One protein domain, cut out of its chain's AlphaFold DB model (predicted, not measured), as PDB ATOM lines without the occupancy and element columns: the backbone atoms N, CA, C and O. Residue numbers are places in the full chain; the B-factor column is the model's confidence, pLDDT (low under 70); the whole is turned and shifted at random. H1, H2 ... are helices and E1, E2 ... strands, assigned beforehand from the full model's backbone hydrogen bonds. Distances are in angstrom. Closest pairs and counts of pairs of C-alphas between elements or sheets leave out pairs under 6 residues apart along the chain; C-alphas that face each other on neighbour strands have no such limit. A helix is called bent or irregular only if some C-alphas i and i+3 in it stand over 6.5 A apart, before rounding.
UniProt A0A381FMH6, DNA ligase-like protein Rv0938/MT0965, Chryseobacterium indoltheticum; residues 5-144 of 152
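This is residues 5 to 144 of the 152 residues of the protein "DNA ligase-like protein Rv0938/MT0965" of Chryseobacterium indoltheticum (UniProt A0A381FMH6). Picture a six-stranded sheet, E1 E2 E8 E7 E6 E5, curled like part of a barrel but left open between E1 and E5, with helix H2 packed on E5 and E6 at one end of it. Away from that body is a small second part, the hairpin of E3 and E4 with helix H3 on it, and this makes much of the length. The printed part has 140 residues with eight named strands and three named helices, in the order E1 E2 H1 E3 E4 E5 H2 E6 E7 E8 H3; both sheets are antiparallel and the class is mixed, helices and strands. The whole is compact, with a radius of gyration of the C-alphas of 16.0 A, yet elongated in outline, spanning 52 by 34 by 31 A.

Begin at C-alpha 5, at (46.791, -21.575, -6.896), where E1 opens and runs 12.4 A to residue 9. E2, residues 21 to 31, is the longest strand at 27.6 A, and it bends by 68 degrees at residue 28. H1, residues 32 to 36, is irregular, but only just: C-alphas 33 and 36 are 6.6 A apart. Two three-residue strands follow, E3 at residues 39 to 41 and E4 at residues 49 to 51. Find C-alpha 57 at (51.712, -25.512, -18.389); from there E5 runs 14.1 A to residue 61. H2, residues 70 to 80, covers 15.4 A. Next come E6, residues 82 to 89, 20.9 A; E7, residues 93 to 100, 21.5 A; and E8, residues 108 to 113, 16.9 A. H3, residues 134 to 143, runs 14.2 A and ends at C-alpha 143, (62.811, -46.300, 2.313).

Start in the large sheet at its edge strand E1, which forms a hairpin with E2; look there for N 9 and O 25 at 2.8 A. The pairing of E2 is staggered: its residues 25 to 30 pair with E1, and its residues 21 to 25 pair with E8, where N 24 and O 109 are 2.8 A apart. E6, E7 and E8 make a meander, each strand the antiparallel neighbour of the one before. Find N 97 and O 112 at 2.8 A between E7 and E8, and N 87 and O 94 at 2.8 A between E6 and E7. At the other edge, N 86 of E6 and O 60 of E5 are 2.9 A apart. From edge to edge the strands' lines turn by 81 degrees, and the sheet is strongly twisted. H2 and this sheet form two layers, a helix on one face of a sheet, at a height over the sheet of 7.7 A. H2 lies over E6 and only just over E7, where 3 of its C-alphas fall, and runs along the strands, at 16 degrees to E6 on the local plane. The closest C-alphas of H2 and E6 are those of Glu 77 and Leu 83, 4.7 A apart. H1 only grazes the sheet, with its residues 32 to 35. In the hairpin of E3 and E4, N 41 and O 49 are 2.8 A apart. H3 comes closest to E4 at the C-alphas of Gln 50 and Val 135, 5.4 A, while H3 and E3 are near each other. H2 and H3 are apart. In H2 and H3 every O i to N i+4 pair is within hydrogen-bond range; in H1 0 of 1 is, beside 1 of 2 O i to N i+3 pairs.

The two C-alphas farthest apart are those of Lys 67 and Ser 144, at 54.7 A. The printed part has no cut. Two links are long: E1 to E2, with 11 residues, and E8 to H3, with 20, residues 114 to 133. The mean pLDDT of the printed part is 90.7; residues 105 and 144 are under 70.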
ATOM      1  N   LEU A   5      46.805 -20.190  -6.442       94.69
ATOM      2  CA  LEU A   5      46.791 -21.575  -6.896       94.69
ATOM      3  C   LEU A   5      45.798 -22.376  -6.049       94.69
ATOM      4  O   LEU A   5      46.103 -22.783  -4.923       94.69
ATOM      5  N   LYS A   6      44.610 -22.628  -6.607       96.38
ATOM      6  CA  LYS A   6      43.666 -23.601  -6.038       96.38
ATOM      7  C   LYS A   6      44.314 -24.984  -6.120       96.38
ATOM      8  O   LYS A   6      44.735 -25.386  -7.204       96.38
ATOM      9  N   SER A   7      44.433 -25.670  -4.987       95.56
ATOM     10  CA  SER A   7      45.380 -26.778  -4.839       95.56
ATOM     11  C   SER A   7      44.726 -28.061  -4.324       95.56
ATOM     12  O   SER A   7      43.822 -28.032  -3.487       95.56
ATOM     13  N   TRP A   8      45.215 -29.205  -4.814       96.38
ATOM     14  CA  TRP A   8      44.800 -30.541  -4.384       96.38
ATOM     15  C   TRP A   8      46.012 -31.459  -4.205       96.38
ATOM     16  O   TRP A   8      46.892 -31.503  -5.061       96.38
ATOM     17  N   ALA A   9      46.018 -32.252  -3.137       94.44
ATOM     18  CA  ALA A   9      46.938 -33.366  -2.956       94.44
ATOM     19  C   ALA A   9      46.366 -34.632  -3.616       94.44
ATOM     20  O   ALA A   9      45.258 -35.060  -3.288       94.44
ATOM     21  N   VAL A  10      47.126 -35.249  -4.526       95.50
ATOM     22  CA  VAL A  10      46.721 -36.454  -5.271       95.50
ATOM     23  C   VAL A  10      47.683 -37.600  -4.925       95.50
ATOM     24  O   VAL A  10      48.731 -37.712  -5.558       95.50
ATOM     25  N   PRO A  11      47.381 -38.463  -3.930       90.88
ATOM     26  CA  PRO A  11      48.364 -39.401  -3.366       90.88
ATOM     27  C   PRO A  11      48.945 -40.412  -4.357       90.88
ATOM     28  O   PRO A  11      50.087 -40.827  -4.210       90.88
ATOM     29  N   LYS A  12      48.157 -40.818  -5.358       90.19
ATOM     30  CA  LYS A  12      48.600 -41.728  -6.426       90.19
ATOM     31  C   LYS A  12      49.025 -40.986  -7.698       90.19
ATOM     32  O   LYS A  12      49.132 -41.608  -8.747       90.19
ATOM     33  N   GLY A  13      49.169 -39.665  -7.644       93.38
ATOM     34  CA  GLY A  13      49.400 -38.838  -8.823       93.38
ATOM     35  C   GLY A  13      48.223 -38.807  -9.818       93.38
ATOM     36  O   GLY A  13      47.220 -39.515  -9.653       93.38
ATOM     37  N   PRO A  14      48.320 -37.945 -10.843       95.31
ATOM     38  CA  PRO A  14      47.350 -37.858 -11.934       95.31
ATOM     39  C   PRO A  14      47.395 -39.112 -12.821       95.31
ATOM     40  O   PRO A  14      48.356 -39.872 -12.779       95.31
ATOM     41  N   SER A  15      46.372 -39.322 -13.653       95.88
ATOM     42  CA  SER A  15      46.379 -40.387 -14.663       95.88
ATOM     43  C   SER A  15      45.924 -39.892 -16.028       95.88
ATOM     44  O   SER A  15      45.057 -39.023 -16.106       95.88
ATOM     45  N   LEU A  16      46.497 -40.452 -17.098       96.19
ATOM     46  CA  LEU A  16      45.977 -40.319 -18.463       96.19
ATOM     47  C   LEU A  16      44.998 -41.439 -18.838       96.19
ATOM     48  O   LEU A  16      44.459 -41.401 -19.942       96.19
ATOM     49  N   ASN A  17      44.741 -42.397 -17.943       96.62
ATOM     50  CA  ASN A  17      43.706 -43.404 -18.136       96.62
ATOM     51  C   ASN A  17      42.327 -42.871 -17.698       96.62
ATOM     52  O   ASN A  17      42.156 -42.529 -16.527       96.62
ATOM     53  N   PRO A  18      41.329 -42.800 -18.603       96.94
ATOM     54  CA  PRO A  18      39.970 -42.367 -18.276       96.94
ATOM     55  C   PRO A  18      39.213 -43.270 -17.293       96.94
ATOM     56  O   PRO A  18      38.251 -42.818 -16.671       96.94
ATOM     57  N   ASP A  19      39.623 -44.529 -17.155       95.94
ATOM     58  CA  ASP A  19      39.009 -45.479 -16.225       95.94
ATOM     59  C   ASP A  19      39.547 -45.308 -14.789       95.94
ATOM     60  O   ASP A  19      38.914 -45.744 -13.820       95.94
ATOM     61  N   ASP A  20      40.665 -44.592 -14.623       95.62
ATOM     62  CA  ASP A  20      41.221 -44.267 -13.316       95.62
ATOM     63  C   ASP A  20      40.459 -43.128 -12.631       95.62
ATOM     64  O   ASP A  20      40.334 -42.012 -13.140       95.62
ATOM     65  N   LYS A  21      40.049 -43.374 -11.383       95.44
ATOM     66  CA  LYS A  21      39.508 -42.344 -10.484       95.44
ATOM     67  C   LYS A  21      40.532 -42.035  -9.403       95.44
ATOM     68  O   LYS A  21      40.698 -42.810  -8.459       95.44
ATOM     69  N   ARG A  22      41.241 -40.912  -9.535       96.50
ATOM     70  CA  ARG A  22      42.295 -40.517  -8.591       96.50
ATOM     71  C   ARG A  22      41.693 -39.662  -7.477       96.50
ATOM     72  O   ARG A  22      41.064 -38.645  -7.749       96.50
ATOM     73  N   LEU A  23      41.878 -40.072  -6.222       96.19
ATOM     74  CA  LEU A  23      41.498 -39.251  -5.071       96.19
ATOM     75  C   LEU A  23      42.333 -37.964  -5.072       96.19
ATOM     76  O   LEU A  23      43.560 -38.031  -5.130       96.19
ATOM     77  N   ALA A  24      41.662 -36.822  -4.980       97.25
ATOM     78  CA  ALA A  24      42.257 -35.497  -4.925       97.25
ATOM     79  C   ALA A  24      41.709 -34.761  -3.697       97.25
ATOM     80  O   ALA A  24      40.537 -34.396  -3.642       97.25
ATOM     81  N   MET A  25      42.547 -34.549  -2.692       95.56
ATOM     82  CA  MET A  25      42.168 -33.854  -1.464       95.56
ATOM     83  C   MET A  25      42.452 -32.369  -1.629       95.56
ATOM     84  O   MET A  25      43.604 -31.990  -1.801       95.56
ATOM     85  N   MET A  26      41.423 -31.528  -1.596       95.19
ATOM     86  CA  MET A  26      41.595 -30.081  -1.678       95.19
ATOM     87  C   MET A  26      42.350 -29.584  -0.446       95.19
ATOM     88  O   MET A  26      42.026 -29.954   0.687       95.19
ATOM     89  N   VAL A  27      43.358 -28.757  -0.696       93.12
ATOM     90  CA  VAL A  27      44.234 -28.167   0.314       93.12
ATOM     91  C   VAL A  27      44.170 -26.644   0.251       93.12
ATOM     92  O   VAL A  27      43.458 -26.081  -0.578       93.12
ATOM     93  N   GLU A  28      44.888 -25.982   1.154       91.81
ATOM     94  CA  GLU A  28      44.971 -24.525   1.204       91.81
ATOM     95  C   GLU A  28      45.466 -23.921  -0.119       91.81
ATOM     96  O   GLU A  28      46.254 -24.520  -0.863       91.81
ATOM     97  N   ASP A  29      44.980 -22.717  -0.410       94.88
ATOM     98  CA  ASP A  29      45.409 -21.947  -1.569       94.88
ATOM     99  C   ASP A  29      46.889 -21.576  -1.418       94.88
ATOM    100  O   ASP A  29      47.319 -21.105  -0.365       94.88
ATOM    101  N   HIS A  30      47.663 -21.753  -2.488       92.19
ATOM    102  CA  HIS A  30      49.069 -21.350  -2.499       92.19
ATOM    103  C   HIS A  30      49.239 -20.011  -3.232       92.19
ATOM    104  O   HIS A  30      48.513 -19.742  -4.201       92.19
ATOM    105  N   PRO A  31      50.202 -19.164  -2.820       92.88
ATOM    106  CA  PRO A  31      50.582 -17.981  -3.583       92.88
ATOM    107  C   PRO A  31      50.982 -18.358  -5.010       92.88
ATOM    108  O   PRO A  31      51.579 -19.411  -5.232       92.88
ATOM    109  N   TYR A  32      50.698 -17.487  -5.977       88.88
ATOM    110  CA  TYR A  32      51.028 -17.751  -7.379       88.88
ATOM    111  C   TYR A  32      52.520 -18.048  -7.607       88.88
ATOM    112  O   TYR A  32      52.855 -18.931  -8.394       88.88
ATOM    113  N   ASP A  33      53.404 -17.381  -6.861       88.75
ATOM    114  CA  ASP A  33      54.860 -17.561  -6.946       88.75
ATOM    115  C   ASP A  33      55.328 -18.960  -6.513       88.75
ATOM    116  O   ASP A  33      56.439 -19.372  -6.832       88.75
ATOM    117  N   TYR A  34      54.472 -19.731  -5.836       88.38
ATOM    118  CA  TYR A  34      54.777 -21.102  -5.429       88.38
ATOM    119  C   TYR A  34      54.817 -22.088  -6.611       88.38
ATOM    120  O   TYR A  34      55.326 -23.196  -6.472       88.38
ATOM    121  N   LYS A  35      54.310 -21.702  -7.792       87.69
ATOM    122  CA  LYS A  35      54.232 -22.567  -8.985       87.69
ATOM    123  C   LYS A  35      55.589 -23.093  -9.479       87.69
ATOM    124  O   LYS A  35      55.624 -24.138 -10.119       87.69
ATOM    125  N   ASP A  36      56.668 -22.360  -9.199       88.38
ATOM    126  CA  ASP A  36      58.033 -22.670  -9.639       88.38
ATOM    127  C   ASP A  36      58.923 -23.131  -8.464       88.38
ATOM    128  O   ASP A  36      60.141 -23.236  -8.605       88.38
ATOM    129  N   PHE A  37      58.340 -23.373  -7.283       88.56
ATOM    130  CA  PHE A  37      59.099 -23.765  -6.100       88.56
ATOM    131  C   PHE A  37      59.595 -25.214  -6.201       88.56
ATOM    132  O   PHE A  37      58.813 -26.157  -6.314       88.56
ATOM    133  N   GLU A  38      60.908 -25.387  -6.058       88.81
ATOM    134  CA  GLU A  38      61.569 -26.678  -5.889       88.81
ATOM    135  C   GLU A  38      62.513 -26.598  -4.690       88.81
ATOM    136  O   GLU A  38      63.255 -25.628  -4.525       88.81
ATOM    137  N   GLY A  39      62.501 -27.613  -3.829       88.56
ATOM    138  CA  GLY A  39      63.315 -27.582  -2.618       88.56
ATOM    139  C   GLY A  39      62.852 -28.549  -1.543       88.56
ATOM    140  O   GLY A  39      61.891 -29.290  -1.719       88.56
ATOM    141  N   ASN A  40      63.556 -28.546  -0.416       89.25
ATOM    142  CA  ASN A  40      63.198 -29.352   0.744       89.25
ATOM    143  C   ASN A  40      62.479 -28.484   1.781       89.25
ATOM    144  O   ASN A  40      63.049 -27.512   2.282       89.25
ATOM    145  N   ILE A  41      61.245 -28.849   2.115       86.56
ATOM    146  CA  ILE A  41      60.459 -28.215   3.169       86.56
ATOM    147  C   ILE A  41      60.777 -28.925   4.490       86.56
ATOM    148  O   ILE A  41      60.577 -30.140   4.584       86.56
ATOM    149  N   PRO A  42      61.263 -28.207   5.521       84.88
ATOM    150  CA  PRO A  42      61.673 -28.832   6.772       84.88
ATOM    151  C   PRO A  42      60.520 -29.550   7.478       84.88
ATOM    152  O   PRO A  42      59.376 -29.088   7.454       84.88
ATOM    153  N   GLU A  43      60.841 -30.642   8.172       86.75
ATOM    154  CA  GLU A  43      59.877 -31.387   8.988       86.75
ATOM    155  C   GLU A  43      59.198 -30.483  10.033       86.75
ATOM    156  O   GLU A  43      59.804 -29.555  10.568       86.75
ATOM    157  N   GLY A  44      57.914 -30.738  10.293       82.75
ATOM    158  CA  GLY A  44      57.079 -29.909  11.171       82.75
ATOM    159  C   GLY A  44      56.391 -28.729  10.476       82.75
ATOM    160  O   GLY A  44      55.484 -28.146  11.063       82.75
ATOM    161  N   ASN A  45      56.756 -28.410   9.229       81.81
ATOM    162  CA  ASN A  45      56.027 -27.444   8.406       81.81
ATOM    163  C   ASN A  45      54.965 -28.137   7.543       81.81
ATOM    164  O   ASN A  45      55.082 -29.316   7.196       81.81
ATOM    165  N   TYR A  46      53.930 -27.387   7.166       76.19
ATOM    166  CA  TYR A  46      52.949 -27.846   6.189       76.19
ATOM    167  C   TYR A  46      53.632 -28.108   4.837       76.19
ATOM    168  O   TYR A  46      54.400 -27.276   4.359       76.19
ATOM    169  N   GLY A  47      53.390 -29.281   4.247       77.31
ATOM    170  CA  GLY A  47      54.063 -29.706   3.015       77.31
ATOM    171  C   GLY A  47      55.493 -30.231   3.202       77.31
ATOM    172  O   GLY A  47      56.216 -30.334   2.218       77.31
ATOM    173  N   ALA A  48      55.917 -30.564   4.429       82.50
ATOM    174  CA  ALA A  48      57.255 -31.095   4.702       82.50
ATOM    175  C   ALA A  48      57.679 -32.240   3.761       82.50
ATOM    176  O   ALA A  48      56.944 -33.210   3.558       82.50
ATOM    177  N   GLY A  49      58.912 -32.154   3.261       85.69
ATOM    178  CA  GLY A  49      59.492 -33.097   2.311       85.69
ATOM    179  C   GLY A  49      60.137 -32.415   1.107       85.69
ATOM    180  O   GLY A  49      60.153 -31.192   0.980       85.69
ATOM    181  N   GLN A  50      60.685 -33.235   0.216       89.06
ATOM    182  CA  GLN A  50      61.228 -32.766  -1.052       89.06
ATOM    183  C   GLN A  50      60.091 -32.435  -2.028       89.06
ATOM    184  O   GLN A  50      59.199 -33.252  -2.247       89.06
ATOM    185  N   VAL A  51      60.170 -31.258  -2.640       90.25
ATOM    186  CA  VAL A  51      59.256 -30.744  -3.663       90.25
ATOM    187  C   VAL A  51      60.026 -30.557  -4.972       90.25
ATOM    188  O   VAL A  51      61.178 -30.114  -4.968       90.25
ATOM    189  N   GLU A  52      59.390 -30.921  -6.082       90.94
ATOM    190  CA  GLU A  52      59.869 -30.776  -7.462       90.94
ATOM    191  C   GLU A  52      58.668 -30.466  -8.364       90.94
ATOM    192  O   GLU A  52      57.574 -31.005  -8.151       90.94
ATOM    193  N   VAL A  53      58.863 -29.640  -9.394       91.69
ATOM    194  CA  VAL A  53      57.829 -29.370 -10.394       91.69
ATOM    195  C   VAL A  53      57.781 -30.542 -11.376       91.69
ATOM    196  O   VAL A  53      58.547 -30.629 -12.335       91.69
ATOM    197  N   TRP A  54      56.851 -31.473 -11.146       92.81
ATOM    198  CA  TRP A  54      56.718 -32.659 -11.997       92.81
ATOM    199  C   TRP A  54      56.157 -32.341 -13.393       92.81
ATOM    200  O   TRP A  54      56.572 -32.970 -14.366       92.81
ATOM    201  N   ASP A  55      55.239 -31.383 -13.521       94.12
ATOM    202  CA  ASP A  55      54.733 -30.879 -14.803       94.12
ATOM    203  C   ASP A  55      54.324 -29.409 -14.663       94.12
ATOM    204  O   ASP A  55      54.006 -28.947 -13.568       94.12
ATOM    205  N   SER A  56      54.327 -28.673 -15.771       94.50
ATOM    206  CA  SER A  56      53.899 -27.276 -15.810       94.50
ATOM    207  C   SER A  56      53.337 -26.903 -17.179       94.50
ATOM    208  O   SER A  56      53.707 -27.476 -18.209       94.50
ATOM    209  N   GLY A  57      52.417 -25.941 -17.187       96.06
ATOM    210  CA  GLY A  57      51.712 -25.512 -18.389       96.06
ATOM    211  C   GLY A  57      50.577 -24.546 -18.081       96.06
ATOM    212  O   GLY A  57      50.537 -23.929 -17.016       96.06
ATOM    213  N   THR A  58      49.647 -24.427 -19.024       96.69
ATOM    214  CA  THR A  58      48.431 -23.617 -18.885       96.69
ATOM    215  C   THR A  58      47.186 -24.498 -18.841       96.69
ATOM    216  O   THR A  58      47.242 -25.705 -19.084       96.69
ATOM    217  N   TYR A  59      46.053 -23.891 -18.494       97.31
ATOM    218  CA  TYR A  59      44.753 -24.543 -18.487       97.31
ATOM    219  C   TYR A  59      43.659 -23.565 -18.910       97.31
ATOM    220  O   TYR A  59      43.820 -22.353 -18.770       97.31
ATOM    221  N   GLU A  60      42.552 -24.111 -19.392       97.00
ATOM    222  CA  GLU A  60      41.359 -23.375 -19.823       97.00
ATOM    223  C   GLU A  60      40.095 -24.174 -19.455       97.00
ATOM    224  O   GLU A  60      40.190 -25.395 -19.270       97.00
ATOM    225  N   PRO A  61      38.922 -23.535 -19.290       97.38
ATOM    226  CA  PRO A  61      37.671 -24.259 -19.071       97.38
ATOM    227  C   PRO A  61      37.354 -25.176 -20.252       97.38
ATOM    228  O   PRO A  61      37.640 -24.853 -21.405       97.38
ATOM    229  N   LEU A  62      36.719 -26.310 -19.961       95.94
ATOM    230  CA  LEU A  62      36.276 -27.225 -21.011       95.94
ATOM    231  C   LEU A  62      35.124 -26.631 -21.837       95.94
ATOM    232  O   LEU A  62      35.082 -26.798 -23.054       95.94
ATOM    233  N   ASP A  63      34.182 -25.948 -21.182       91.06
ATOM    234  CA  ASP A  63      33.081 -25.265 -21.862       91.06
ATOM    235  C   ASP A  63      33.516 -23.874 -22.341       91.06
ATOM    236  O   ASP A  63      33.436 -22.883 -21.614       91.06
ATOM    237  N   GLN A  64      33.951 -23.806 -23.598       85.12
ATOM    238  CA  GLN A  64      34.318 -22.555 -24.264       85.12
ATOM    239  C   GLN A  64      33.120 -21.805 -24.873       85.12
ATOM    240  O   GLN A  64      33.290 -20.715 -25.417       85.12
ATOM    241  N   ALA A  65      31.903 -22.359 -24.811       86.00
ATOM    242  CA  ALA A  65      30.700 -21.707 -25.338       86.00
ATOM    243  C   ALA A  65      30.047 -20.751 -24.321       86.00
ATOM    244  O   ALA A  65      29.092 -20.036 -24.656       86.00
ATOM    245  N   SER A  66      30.541 -20.729 -23.079       86.44
ATOM    246  CA  SER A  66      30.057 -19.831 -22.036       86.44
ATOM    247  C   SER A  66      30.243 -18.358 -22.416       86.44
ATOM    248  O   SER A  66      31.224 -17.953 -23.030       86.44
ATOM    249  N   LYS A  67      29.288 -17.518 -22.000       90.12
ATOM    250  CA  LYS A  67      29.399 -16.050 -22.111       90.12
ATOM    251  C   LYS A  67      30.272 -15.445 -21.007       90.12
ATOM    252  O   LYS A  67      30.476 -14.231 -20.985       90.12
ATOM    253  N   LEU A  68      30.694 -16.252 -20.034       91.00
ATOM    254  CA  LEU A  68      31.595 -15.833 -18.970       91.00
ATOM    255  C   LEU A  68      33.037 -15.821 -19.485       91.00
ATOM    256  O   LEU A  68      33.375 -16.529 -20.424       91.00
ATOM    257  N   SER A  69      33.896 -15.021 -18.854       94.75
ATOM    258  CA  SER A  69      35.338 -15.169 -19.054       94.75
ATOM    259  C   SER A  69      35.809 -16.511 -18.495       94.75
ATOM    260  O   SER A  69      35.219 -17.005 -17.529       94.75
ATOM    261  N   ASP A  70      36.916 -17.035 -19.018       95.31
ATOM    262  CA  ASP A  70      37.472 -18.336 -18.627       95.31
ATOM    263  C   ASP A  70      37.569 -18.514 -17.110       95.31
ATOM    264  O   ASP A  70      37.065 -19.476 -16.535       95.31
ATOM    265  N   GLU A  71      38.150 -17.522 -16.433       95.38
ATOM    266  CA  GLU A  71      38.289 -17.531 -14.979       95.38
ATOM    267  C   GLU A  71      36.937 -17.588 -14.250       95.38
ATOM    268  O   GLU A  71      36.808 -18.285 -13.244       95.38
ATOM    269  N   LYS A  72      35.915 -16.877 -14.744       95.75
ATOM    270  CA  LYS A  72      34.587 -16.870 -14.117       95.75
ATOM    271  C   LYS A  72      33.884 -18.212 -14.288       95.75
ATOM    272  O   LYS A  72      33.197 -18.629 -13.356       95.75
ATOM    273  N   GLU A  73      34.054 -18.876 -15.431       96.56
ATOM    274  CA  GLU A  73      33.509 -20.221 -15.639       96.56
ATOM    275  C   GLU A  73      34.193 -21.225 -14.705       96.56
ATOM    276  O   GLU A  73      33.516 -21.887 -13.924       96.56
ATOM    277  N   LEU A  74      35.528 -21.238 -14.666       97.25
ATOM    278  CA  LEU A  74      36.300 -22.116 -13.778       97.25
ATOM    279  C   LEU A  74      35.928 -21.920 -12.296       97.25
ATOM    280  O   LEU A  74      35.726 -22.887 -11.562       97.25
ATOM    281  N   LEU A  75      35.775 -20.672 -11.836       96.62
ATOM    282  CA  LEU A  75      35.366 -20.376 -10.456       96.62
ATOM    283  C   LEU A  75      33.933 -20.824 -10.151       96.62
ATOM    284  O   LEU A  75      33.649 -21.288  -9.044       96.62
ATOM    285  N   LYS A  76      33.013 -20.669 -11.105       96.06
ATOM    286  CA  LYS A  76      31.627 -21.140 -10.984       96.06
ATOM    287  C   LYS A  76      31.590 -22.663 -10.882       96.06
ATOM    288  O   LYS A  76      30.932 -23.200  -9.992       96.06
ATOM    289  N   GLU A  77      32.322 -23.352 -11.747       96.69
ATOM    290  CA  GLU A  77      32.411 -24.806 -11.748       96.69
ATOM    291  C   GLU A  77      33.066 -25.354 -10.469       96.69
ATOM    292  O   GLU A  77      32.533 -26.282  -9.849       96.69
ATOM    293  N   LEU A  78      34.142 -24.715  -9.999       96.19
ATOM    294  CA  LEU A  78      34.773 -25.008  -8.710       96.19
ATOM    295  C   LEU A  78      33.769 -24.886  -7.555       96.19
ATOM    296  O   LEU A  78      33.650 -25.796  -6.736       96.19
ATOM    297  N   LYS A  79      32.987 -23.799  -7.505       94.75
ATOM    298  CA  LYS A  79      31.944 -23.605  -6.479       94.75
ATOM    299  C   LYS A  79      30.828 -24.646  -6.574       94.75
ATOM    300  O   LYS A  79      30.286 -25.049  -5.549       94.75
ATOM    301  N   SER A  80      30.502 -25.101  -7.784       95.19
ATOM    302  CA  SER A  80      29.492 -26.143  -8.007       95.19
ATOM    303  C   SER A  80      29.956 -27.550  -7.607       95.19
ATOM    304  O   SER A  80      29.128 -28.449  -7.463       95.19
ATOM    305  N   GLY A  81      31.266 -27.753  -7.414       96.00
ATOM    306  CA  GLY A  81      31.841 -29.067  -7.128       96.00
ATOM    307  C   GLY A  81      32.085 -29.930  -8.372       96.00
ATOM    308  O   GLY A  81      32.235 -31.141  -8.240       96.00
ATOM    309  N   SER A  82      32.096 -29.346  -9.571       96.81
ATOM    310  CA  SER A  82      32.315 -30.055 -10.837       96.81
ATOM    311  C   SER A  82      33.119 -29.170 -11.784       96.81
ATOM    312  O   SER A  82      32.541 -28.519 -12.648       96.81
ATOM    313  N   LEU A  83      34.438 -29.169 -11.613       97.81
ATOM    314  CA  LEU A  83      35.395 -28.381 -12.385       97.81
ATOM    315  C   LEU A  83      35.911 -29.173 -13.585       97.81
ATOM    316  O   LEU A  83      36.486 -30.241 -13.398       97.81
ATOM    317  N   LYS A  84      35.724 -28.664 -14.802       98.00
ATOM    318  CA  LYS A  84      36.136 -29.302 -16.056       98.00
ATOM    319  C   LYS A  84      37.060 -28.377 -16.830       98.00
ATOM    320  O   LYS A  84      36.751 -27.217 -17.084       98.00
ATOM    321  N   PHE A  85      38.208 -28.899 -17.222       98.12
ATOM    322  CA  PHE A  85      39.267 -28.082 -17.794       98.12
ATOM    323  C   PHE A  85      40.127 -28.885 -18.758       98.12
ATOM    324  O   PHE A  85      40.202 -30.113 -18.692       98.12
ATOM    325  N   ILE A  86      40.789 -28.162 -19.650       98.31
ATOM    326  CA  ILE A  86      41.781 -28.696 -20.573       98.31
ATOM    327  C   ILE A  86      43.156 -28.306 -20.036       98.31
ATOM    328  O   ILE A  86      43.401 -27.137 -19.742       98.31
ATOM    329  N   LEU A  87      44.049 -29.286 -19.891       98.38
ATOM    330  CA  LEU A  87      45.447 -29.074 -19.532       98.38
ATOM    331  C   LEU A  87      46.325 -28.998 -20.781       98.38
ATOM    332  O   LEU A  87      46.245 -29.843 -21.676       98.38
ATOM    333  N   HIS A  88      47.231 -28.025 -20.772       97.50
ATOM    334  CA  HIS A  88      48.268 -27.808 -21.779       97.50
ATOM    335  C   HIS A  88      49.655 -27.900 -21.129       97.50
ATOM    336  O   HIS A  88      50.444 -26.955 -21.162       97.50
ATOM    337  N   GLY A  89      49.926 -29.031 -20.473       96.00
ATOM    338  CA  GLY A  89      51.208 -29.339 -19.838       96.00
ATOM    339  C   GLY A  89      52.202 -30.022 -20.777       96.00
ATOM    340  O   GLY A  89      51.918 -30.311 -21.946       96.00
ATOM    341  N   LYS A  90      53.395 -30.329 -20.259       93.12
ATOM    342  CA  LYS A  90      54.376 -31.157 -20.977       93.12
ATOM    343  C   LYS A  90      53.992 -32.631 -20.893       93.12
ATOM    344  O   LYS A  90      54.071 -33.320 -21.914       93.12
ATOM    345  N   LYS A  91      53.564 -33.087 -19.709       93.06
ATOM    346  CA  LYS A  91      53.197 -34.485 -19.428       93.06
ATOM    347  C   LYS A  91      51.686 -34.701 -19.471       93.06
ATOM    348  O   LYS A  91      51.230 -35.628 -20.137       93.06
ATOM    349  N   LEU A  92      50.914 -33.846 -18.804       96.38
ATOM    350  CA  LEU A  92      49.456 -33.897 -18.790       96.38
ATOM    351  C   LEU A  92      48.883 -33.023 -19.893       96.38
ATOM    352  O   LEU A  92      49.172 -31.828 -19.980       96.38
ATOM    353  N   LYS A  93      48.051 -33.628 -20.736       97.38
ATOM    354  CA  LYS A  93      47.410 -32.950 -21.860       97.38
ATOM    355  C   LYS A  93      45.965 -33.390 -21.996       97.38
ATOM    356  O   LYS A  93      45.635 -34.540 -21.705       97.38
ATOM    357  N   GLY A  94      45.144 -32.480 -22.501       97.81
ATOM    358  CA  GLY A  94      43.754 -32.758 -22.824       97.81
ATOM    359  C   GLY A  94      42.809 -32.537 -21.654       97.81
ATOM    360  O   GLY A  94      43.107 -31.810 -20.715       97.81
ATOM    361  N   GLU A  95      41.644 -33.148 -21.753       98.31
ATOM    362  CA  GLU A  95      40.476 -32.877 -20.931       98.31
ATOM    363  C   GLU A  95      40.488 -33.664 -19.614       98.31
ATOM    364  O   GLU A  95      40.703 -34.885 -19.601       98.31
ATOM    365  N   PHE A  96      40.200 -32.966 -18.518       98.50
ATOM    366  CA  PHE A  96      40.094 -33.501 -17.164       98.50
ATOM    367  C   PHE A  96      38.871 -32.937 -16.438       98.50
ATOM    368  O   PHE A  96      38.338 -31.878 -16.779       98.50
ATOM    369  N   ALA A  97      38.469 -33.639 -15.381       98.31
ATOM    370  CA  ALA A  97      37.469 -33.185 -14.433       98.31
ATOM    371  C   ALA A  97      37.932 -33.392 -12.986       98.31
ATOM    372  O   ALA A  97      38.500 -34.428 -12.639       98.31
ATOM    373  N   LEU A  98      37.623 -32.418 -12.135       98.12
ATOM    374  CA  LEU A  98      37.640 -32.503 -10.683       98.12
ATOM    375  C   LEU A  98      36.195 -32.501 -10.178       98.12
ATOM    376  O   LEU A  98      35.471 -31.515 -10.334       98.12
ATOM    377  N   VAL A  99      35.773 -33.595  -9.549       97.38
ATOM    378  CA  VAL A  99      34.399 -33.768  -9.049       97.38
ATOM    379  C   VAL A  99      34.402 -33.941  -7.537       97.38
ATOM    380  O   VAL A  99      35.003 -34.878  -7.015       97.38
ATOM    381  N   LYS A 100      33.708 -33.054  -6.826       96.19
ATOM    382  CA  LYS A 100      33.588 -33.081  -5.368       96.19
ATOM    383  C   LYS A 100      32.689 -34.232  -4.923       96.19
ATOM    384  O   LYS A 100      31.594 -34.432  -5.454       96.19
ATOM    385  N   MET A 101      33.130 -34.972  -3.914       94.50
ATOM    386  CA  MET A 101      32.363 -36.073  -3.338       94.50
ATOM    387  C   MET A 101      31.308 -35.533  -2.357       94.50
ATOM    388  O   MET A 101      31.592 -34.670  -1.532       94.50
ATOM    389  N   LYS A 102      30.061 -36.020  -2.461       83.94
ATOM    390  CA  LYS A 102      28.905 -35.484  -1.708       83.94
ATOM    391  C   LYS A 102      28.749 -36.039  -0.280       83.94
ATOM    392  O   LYS A 102      28.053 -35.417   0.510       83.94
ATOM    393  N   ASN A 103      29.383 -37.172   0.044       77.38
ATOM    394  CA  ASN A 103      29.167 -37.933   1.291       77.38
ATOM    395  C   ASN A 103      30.470 -38.223   2.064       77.38
ATOM    396  O   ASN A 103      30.595 -39.251   2.724       77.38
ATOM    397  N   THR A 104      31.469 -37.364   1.927       73.31
ATOM    398  CA  THR A 104      32.793 -37.511   2.552       73.31
ATOM    399  C   THR A 104      33.197 -36.188   3.189       73.31
ATOM    400  O   THR A 104      32.453 -35.210   3.091       73.31
ATOM    401  N   ASP A 105      34.384 -36.140   3.796       68.19
ATOM    402  CA  ASP A 105      34.992 -34.889   4.246       68.19
ATOM    403  C   ASP A 105      34.863 -33.795   3.178       68.19
ATOM    404  O   ASP A 105      34.993 -34.042   1.972       68.19
ATOM    405  N   ASN A 106      34.591 -32.567   3.631       74.88
ATOM    406  CA  ASN A 106      34.212 -31.430   2.785       74.88
ATOM    407  C   ASN A 106      35.273 -31.012   1.747       74.88
ATOM    408  O   ASN A 106      35.011 -30.105   0.951       74.88
ATOM    409  N   ASN A 107      36.442 -31.648   1.735       90.75
ATOM    410  CA  ASN A 107      37.558 -31.385   0.837       90.75
ATOM    411  C   ASN A 107      37.931 -32.574  -0.069       90.75
ATOM    412  O   ASN A 107      38.937 -32.476  -0.764       90.75
ATOM    413  N   ALA A 108      37.169 -33.671  -0.109       95.75
ATOM    414  CA  ALA A 108      37.477 -34.807  -0.982       95.75
ATOM    415  C   ALA A 108      36.896 -34.642  -2.402       95.75
ATOM    416  O   ALA A 108      35.702 -34.380  -2.591       95.75
ATOM    417  N   TRP A 109      37.749 -34.828  -3.408       97.62
ATOM    418  CA  TRP A 109      37.422 -34.762  -4.833       97.62
ATOM    419  C   TRP A 109      37.969 -35.978  -5.580       97.62
ATOM    420  O   TRP A 109      38.841 -36.700  -5.097       97.62
ATOM    421  N   LEU A 110      37.477 -36.181  -6.797       97.31
ATOM    422  CA  LEU A 110      38.019 -37.124  -7.764       97.31
ATOM    423  C   LEU A 110      38.590 -36.360  -8.952       97.31
ATOM    424  O   LEU A 110      37.863 -35.593  -9.579       97.31
ATOM    425  N   LEU A 111      39.859 -36.603  -9.266       98.31
ATOM    426  CA  LEU A 111      40.488 -36.218 -10.524       98.31
ATOM    427  C   LEU A 111      40.295 -37.350 -11.538       98.31
ATOM    428  O   LEU A 111      40.665 -38.499 -11.277       98.31
ATOM    429  N   ILE A 112      39.696 -37.021 -12.679       98.19
ATOM    430  CA  ILE A 112      39.290 -37.969 -13.716       98.19
ATOM    431  C   ILE A 112      39.747 -37.437 -15.075       98.19
ATOM    432  O   ILE A 112      39.521 -36.270 -15.397       98.19
ATOM    433  N   LYS A 113      40.368 -38.296 -15.885       98.19
ATOM    434  CA  LYS A 113      40.695 -37.999 -17.283       98.19
ATOM    435  C   LYS A 113      39.471 -38.258 -18.164       98.19
ATOM    436  O   LYS A 113      38.817 -39.287 -18.032       98.19
ATOM    437  N   HIS A 114      39.153 -37.359 -19.091       97.69
ATOM    438  CA  HIS A 114      38.147 -37.644 -20.120       97.69
ATOM    439  C   HIS A 114      38.736 -38.453 -21.282       97.69
ATOM    440  O   HIS A 114      39.933 -38.375 -21.574       97.69
ATOM    441  N   LYS A 115      37.873 -39.191 -21.988       96.31
ATOM    442  CA  LYS A 115      38.227 -39.886 -23.232       96.31
ATOM    443  C   LYS A 115      38.429 -38.866 -24.352       96.31
ATOM    444  O   LYS A 115      37.462 -38.366 -24.914       96.31
ATOM    445  N   ASP A 116      39.686 -38.585 -24.669       96.50
ATOM    446  CA  ASP A 116      40.105 -37.723 -25.774       96.50
ATOM    447  C   ASP A 116      41.349 -38.302 -26.472       96.50
ATOM    448  O   ASP A 116      41.806 -39.401 -26.161       96.50
ATOM    449  N   LYS A 117      41.933 -37.544 -27.405       96.81
ATOM    450  CA  LYS A 117      43.121 -37.959 -28.171       96.81
ATOM    451  C   LYS A 117      44.405 -38.149 -27.345       96.81
ATOM    452  O   LYS A 117      45.388 -38.639 -27.891       96.81
ATOM    453  N   PHE A 118      44.437 -37.700 -26.091       96.06
ATOM    454  CA  PHE A 118      45.592 -37.812 -25.196       96.06
ATOM    455  C   PHE A 118      45.409 -38.893 -24.121       96.06
ATOM    456  O   PHE A 118      46.347 -39.154 -23.365       96.06
ATOM    457  N   ALA A 119      44.225 -39.508 -24.043       96.00
ATOM    458  CA  ALA A 119      43.965 -40.633 -23.157       96.00
ATOM    459  C   ALA A 119      44.856 -41.842 -23.494       96.00
ATOM    460  O   ALA A 119      45.224 -42.060 -24.650       96.00
ATOM    461  N   LYS A 120      45.196 -42.629 -22.471       93.62
ATOM    462  CA  LYS A 120      46.003 -43.852 -22.577       93.62
ATOM    463  C   LYS A 120      45.353 -44.985 -21.792       93.62
ATOM    464  O   LYS A 120      44.891 -44.744 -20.686       93.62
ATOM    465  N   ASP A 121      45.380 -46.205 -22.319       88.44
ATOM    466  CA  ASP A 121      44.785 -47.368 -21.640       88.44
ATOM    467  C   ASP A 121      45.613 -47.829 -20.429       88.44
ATOM    468  O   ASP A 121      45.066 -48.215 -19.401       88.44
ATOM    469  N   GLU A 122      46.939 -47.725 -20.508       85.31
ATOM    470  CA  GLU A 122      47.850 -47.967 -19.387       85.31
ATOM    471  C   GLU A 122      48.652 -46.694 -19.104       85.31
ATOM    472  O   GLU A 122      49.214 -46.070 -20.014       85.31
ATOM    473  N   TYR A 123      48.661 -46.262 -17.841       87.62
ATOM    474  CA  TYR A 123      49.381 -45.065 -17.427       87.62
ATOM    475  C   TYR A 123      49.850 -45.136 -15.975       87.62
ATOM    476  O   TYR A 123      49.038 -45.259 -15.054       87.62
ATOM    477  N   ASP A 124      51.151 -44.934 -15.782       82.69
ATOM    478  CA  ASP A 124      51.751 -44.666 -14.481       82.69
ATOM    479  C   ASP A 124      52.430 -43.284 -14.472       82.69
ATOM    480  O   ASP A 124      53.252 -42.943 -15.332       82.69
ATOM    481  N   ALA A 125      52.072 -42.457 -13.490       81.88
ATOM    482  CA  ALA A 125      52.693 -41.153 -13.291       81.88
ATOM    483  C   ALA A 125      54.152 -41.281 -12.824       81.88
ATOM    484  O   ALA A 125      54.969 -40.410 -13.141       81.88
ATOM    485  N   GLU A 126      54.488 -42.360 -12.106       79.94
ATOM    486  CA  GLU A 126      55.832 -42.612 -11.579       79.94
ATOM    487  C   GLU A 126      56.830 -42.954 -12.697       79.94
ATOM    488  O   GLU A 126      57.982 -42.523 -12.649       79.94
ATOM    489  N   GLU A 127      56.380 -43.602 -13.776       80.94
ATOM    490  CA  GLU A 127      57.203 -43.864 -14.969       80.94
ATOM    491  C   GLU A 127      57.581 -42.588 -15.737       80.94
ATOM    492  O   GLU A 127      58.529 -42.570 -16.521       80.94
ATOM    493  N   ASN A 128      56.851 -41.494 -15.512       78.31
ATOM    494  CA  ASN A 128      57.070 -40.211 -16.175       78.31
ATOM    495  C   ASN A 128      57.907 -39.246 -15.317       78.31
ATOM    496  O   ASN A 128      57.879 -38.028 -15.526       78.31
ATOM    497  N   VAL A 129      58.640 -39.756 -14.329       78.88
ATOM    498  CA  VAL A 129      59.549 -38.974 -13.484       78.88
ATOM    499  C   VAL A 129      60.946 -38.911 -14.116       78.88
ATOM    500  O   VAL A 129      61.405 -39.840 -14.774       78.88
ATOM    501  N   SER A 130      61.640 -37.781 -13.950       76.00
ATOM    502  CA  SER A 130      63.024 -37.648 -14.412       76.00
ATOM    503  C   SER A 130      63.924 -38.649 -13.676       76.00
ATOM    504  O   SER A 130      63.867 -38.699 -12.448       76.00
ATOM    505  N   PRO A 131      64.861 -39.344 -14.352       74.12
ATOM    506  CA  PRO A 131      65.873 -40.169 -13.678       74.12
ATOM    507  C   PRO A 131      66.735 -39.394 -12.665       74.12
ATOM    508  O   PRO A 131      67.436 -39.980 -11.845       74.12
ATOM    509  N   LYS A 132      66.729 -38.055 -12.736       77.81
ATOM    510  CA  LYS A 132      67.443 -37.167 -11.810       77.81
ATOM    511  C   LYS A 132      66.542 -36.559 -10.731       77.81
ATOM    512  O   LYS A 132      67.046 -35.719  -9.988       77.81
ATOM    513  N   SER A 133      65.274 -36.969 -10.644       83.38
ATOM    514  CA  SER A 133      64.302 -36.441  -9.683       83.38
ATOM    515  C   SER A 133      64.852 -36.479  -8.264       83.38
ATOM    516  O   SER A 133      65.320 -37.513  -7.776       83.38
ATOM    517  N   LEU A 134      64.810 -35.324  -7.605       82.50
ATOM    518  CA  LEU A 134      65.229 -35.203  -6.213       82.50
ATOM    519  C   LEU A 134      64.187 -35.832  -5.288       82.50
ATOM    520  O   LEU A 134      64.556 -36.382  -4.254       82.50
ATOM    521  N   VAL A 135      62.909 -35.812  -5.683       84.00
ATOM    522  CA  VAL A 135      61.824 -36.466  -4.942       84.00
ATOM    523  C   VAL A 135      62.013 -37.981  -4.939       84.00
ATOM    524  O   VAL A 135      62.003 -38.579  -3.865       84.00
ATOM    525  N   SER A 136      62.259 -38.606  -6.097       80.88
ATOM    526  CA  SER A 136      62.515 -40.054  -6.163       80.88
ATOM    527  C   SER A 136      63.707 -40.459  -5.296       80.88
ATOM    528  O   SER A 136      63.587 -41.376  -4.484       80.88
ATOM    529  N   LYS A 137      64.823 -39.721  -5.383       82.62
ATOM    530  CA  LYS A 137      66.010 -39.961  -4.546       82.62
ATOM    531  C   LYS A 137      65.705 -39.830  -3.054       82.62
ATOM    532  O   LYS A 137      66.060 -40.710  -2.276       82.62
ATOM    533  N   PHE A 138      64.999 -38.773  -2.653       82.56
ATOM    534  CA  PHE A 138      64.595 -38.561  -1.263       82.56
ATOM    535  C   PHE A 138      63.720 -39.709  -0.729       82.56
ATOM    536  O   PHE A 138      63.893 -40.159   0.407       82.56
ATOM    537  N   LEU A 139      62.795 -40.218  -1.548       83.81
ATOM    538  CA  LEU A 139      61.944 -41.354  -1.187       83.81
ATOM    539  C   LEU A 139      62.743 -42.660  -1.057       83.81
ATOM    540  O   LEU A 139      62.492 -43.427  -0.127       83.81
ATOM    541  N   GLU A 140      63.706 -42.920  -1.943       84.56
ATOM    542  CA  GLU A 140      64.610 -44.079  -1.855       84.56
ATOM    543  C   GLU A 140      65.483 -44.042  -0.590       84.56
ATOM    544  O   GLU A 140      65.628 -45.056   0.105       84.56
ATOM    545  N   GLU A 141      66.013 -42.866  -0.243       84.94
ATOM    546  CA  GLU A 141      66.802 -42.651   0.973       84.94
ATOM    547  C   GLU A 141      65.974 -42.873   2.245       84.94
ATOM    548  O   GLU A 141      66.468 -43.483   3.194       84.94
ATOM    549  N   LYS A 142      64.701 -42.443   2.270       77.25
ATOM    550  CA  LYS A 142      63.790 -42.704   3.400       77.25
ATOM    551  C   LYS A 142      63.335 -44.168   3.488       77.25
ATOM    552  O   LYS A 142      63.119 -44.657   4.596       77.25
ATOM    553  N   LYS A 143      63.180 -44.868   2.355       76.06
ATOM    554  CA  LYS A 143      62.811 -46.300   2.313       76.06
ATOM    555  C   LYS A 143      63.963 -47.218   2.723       76.06
ATOM    556  O   LYS A 143      63.711 -48.307   3.234       76.06
ATOM    557  N   SER A 144      65.207 -46.793   2.517       57.91
ATOM    558  CA  SER A 144      66.389 -47.533   2.958       57.91
ATOM    559  C   SER A 144      66.507 -47.434   4.485       57.91
ATOM    560  O   SER A 144      66.798 -46.351   5.001       57.91
TER     561      SER A 144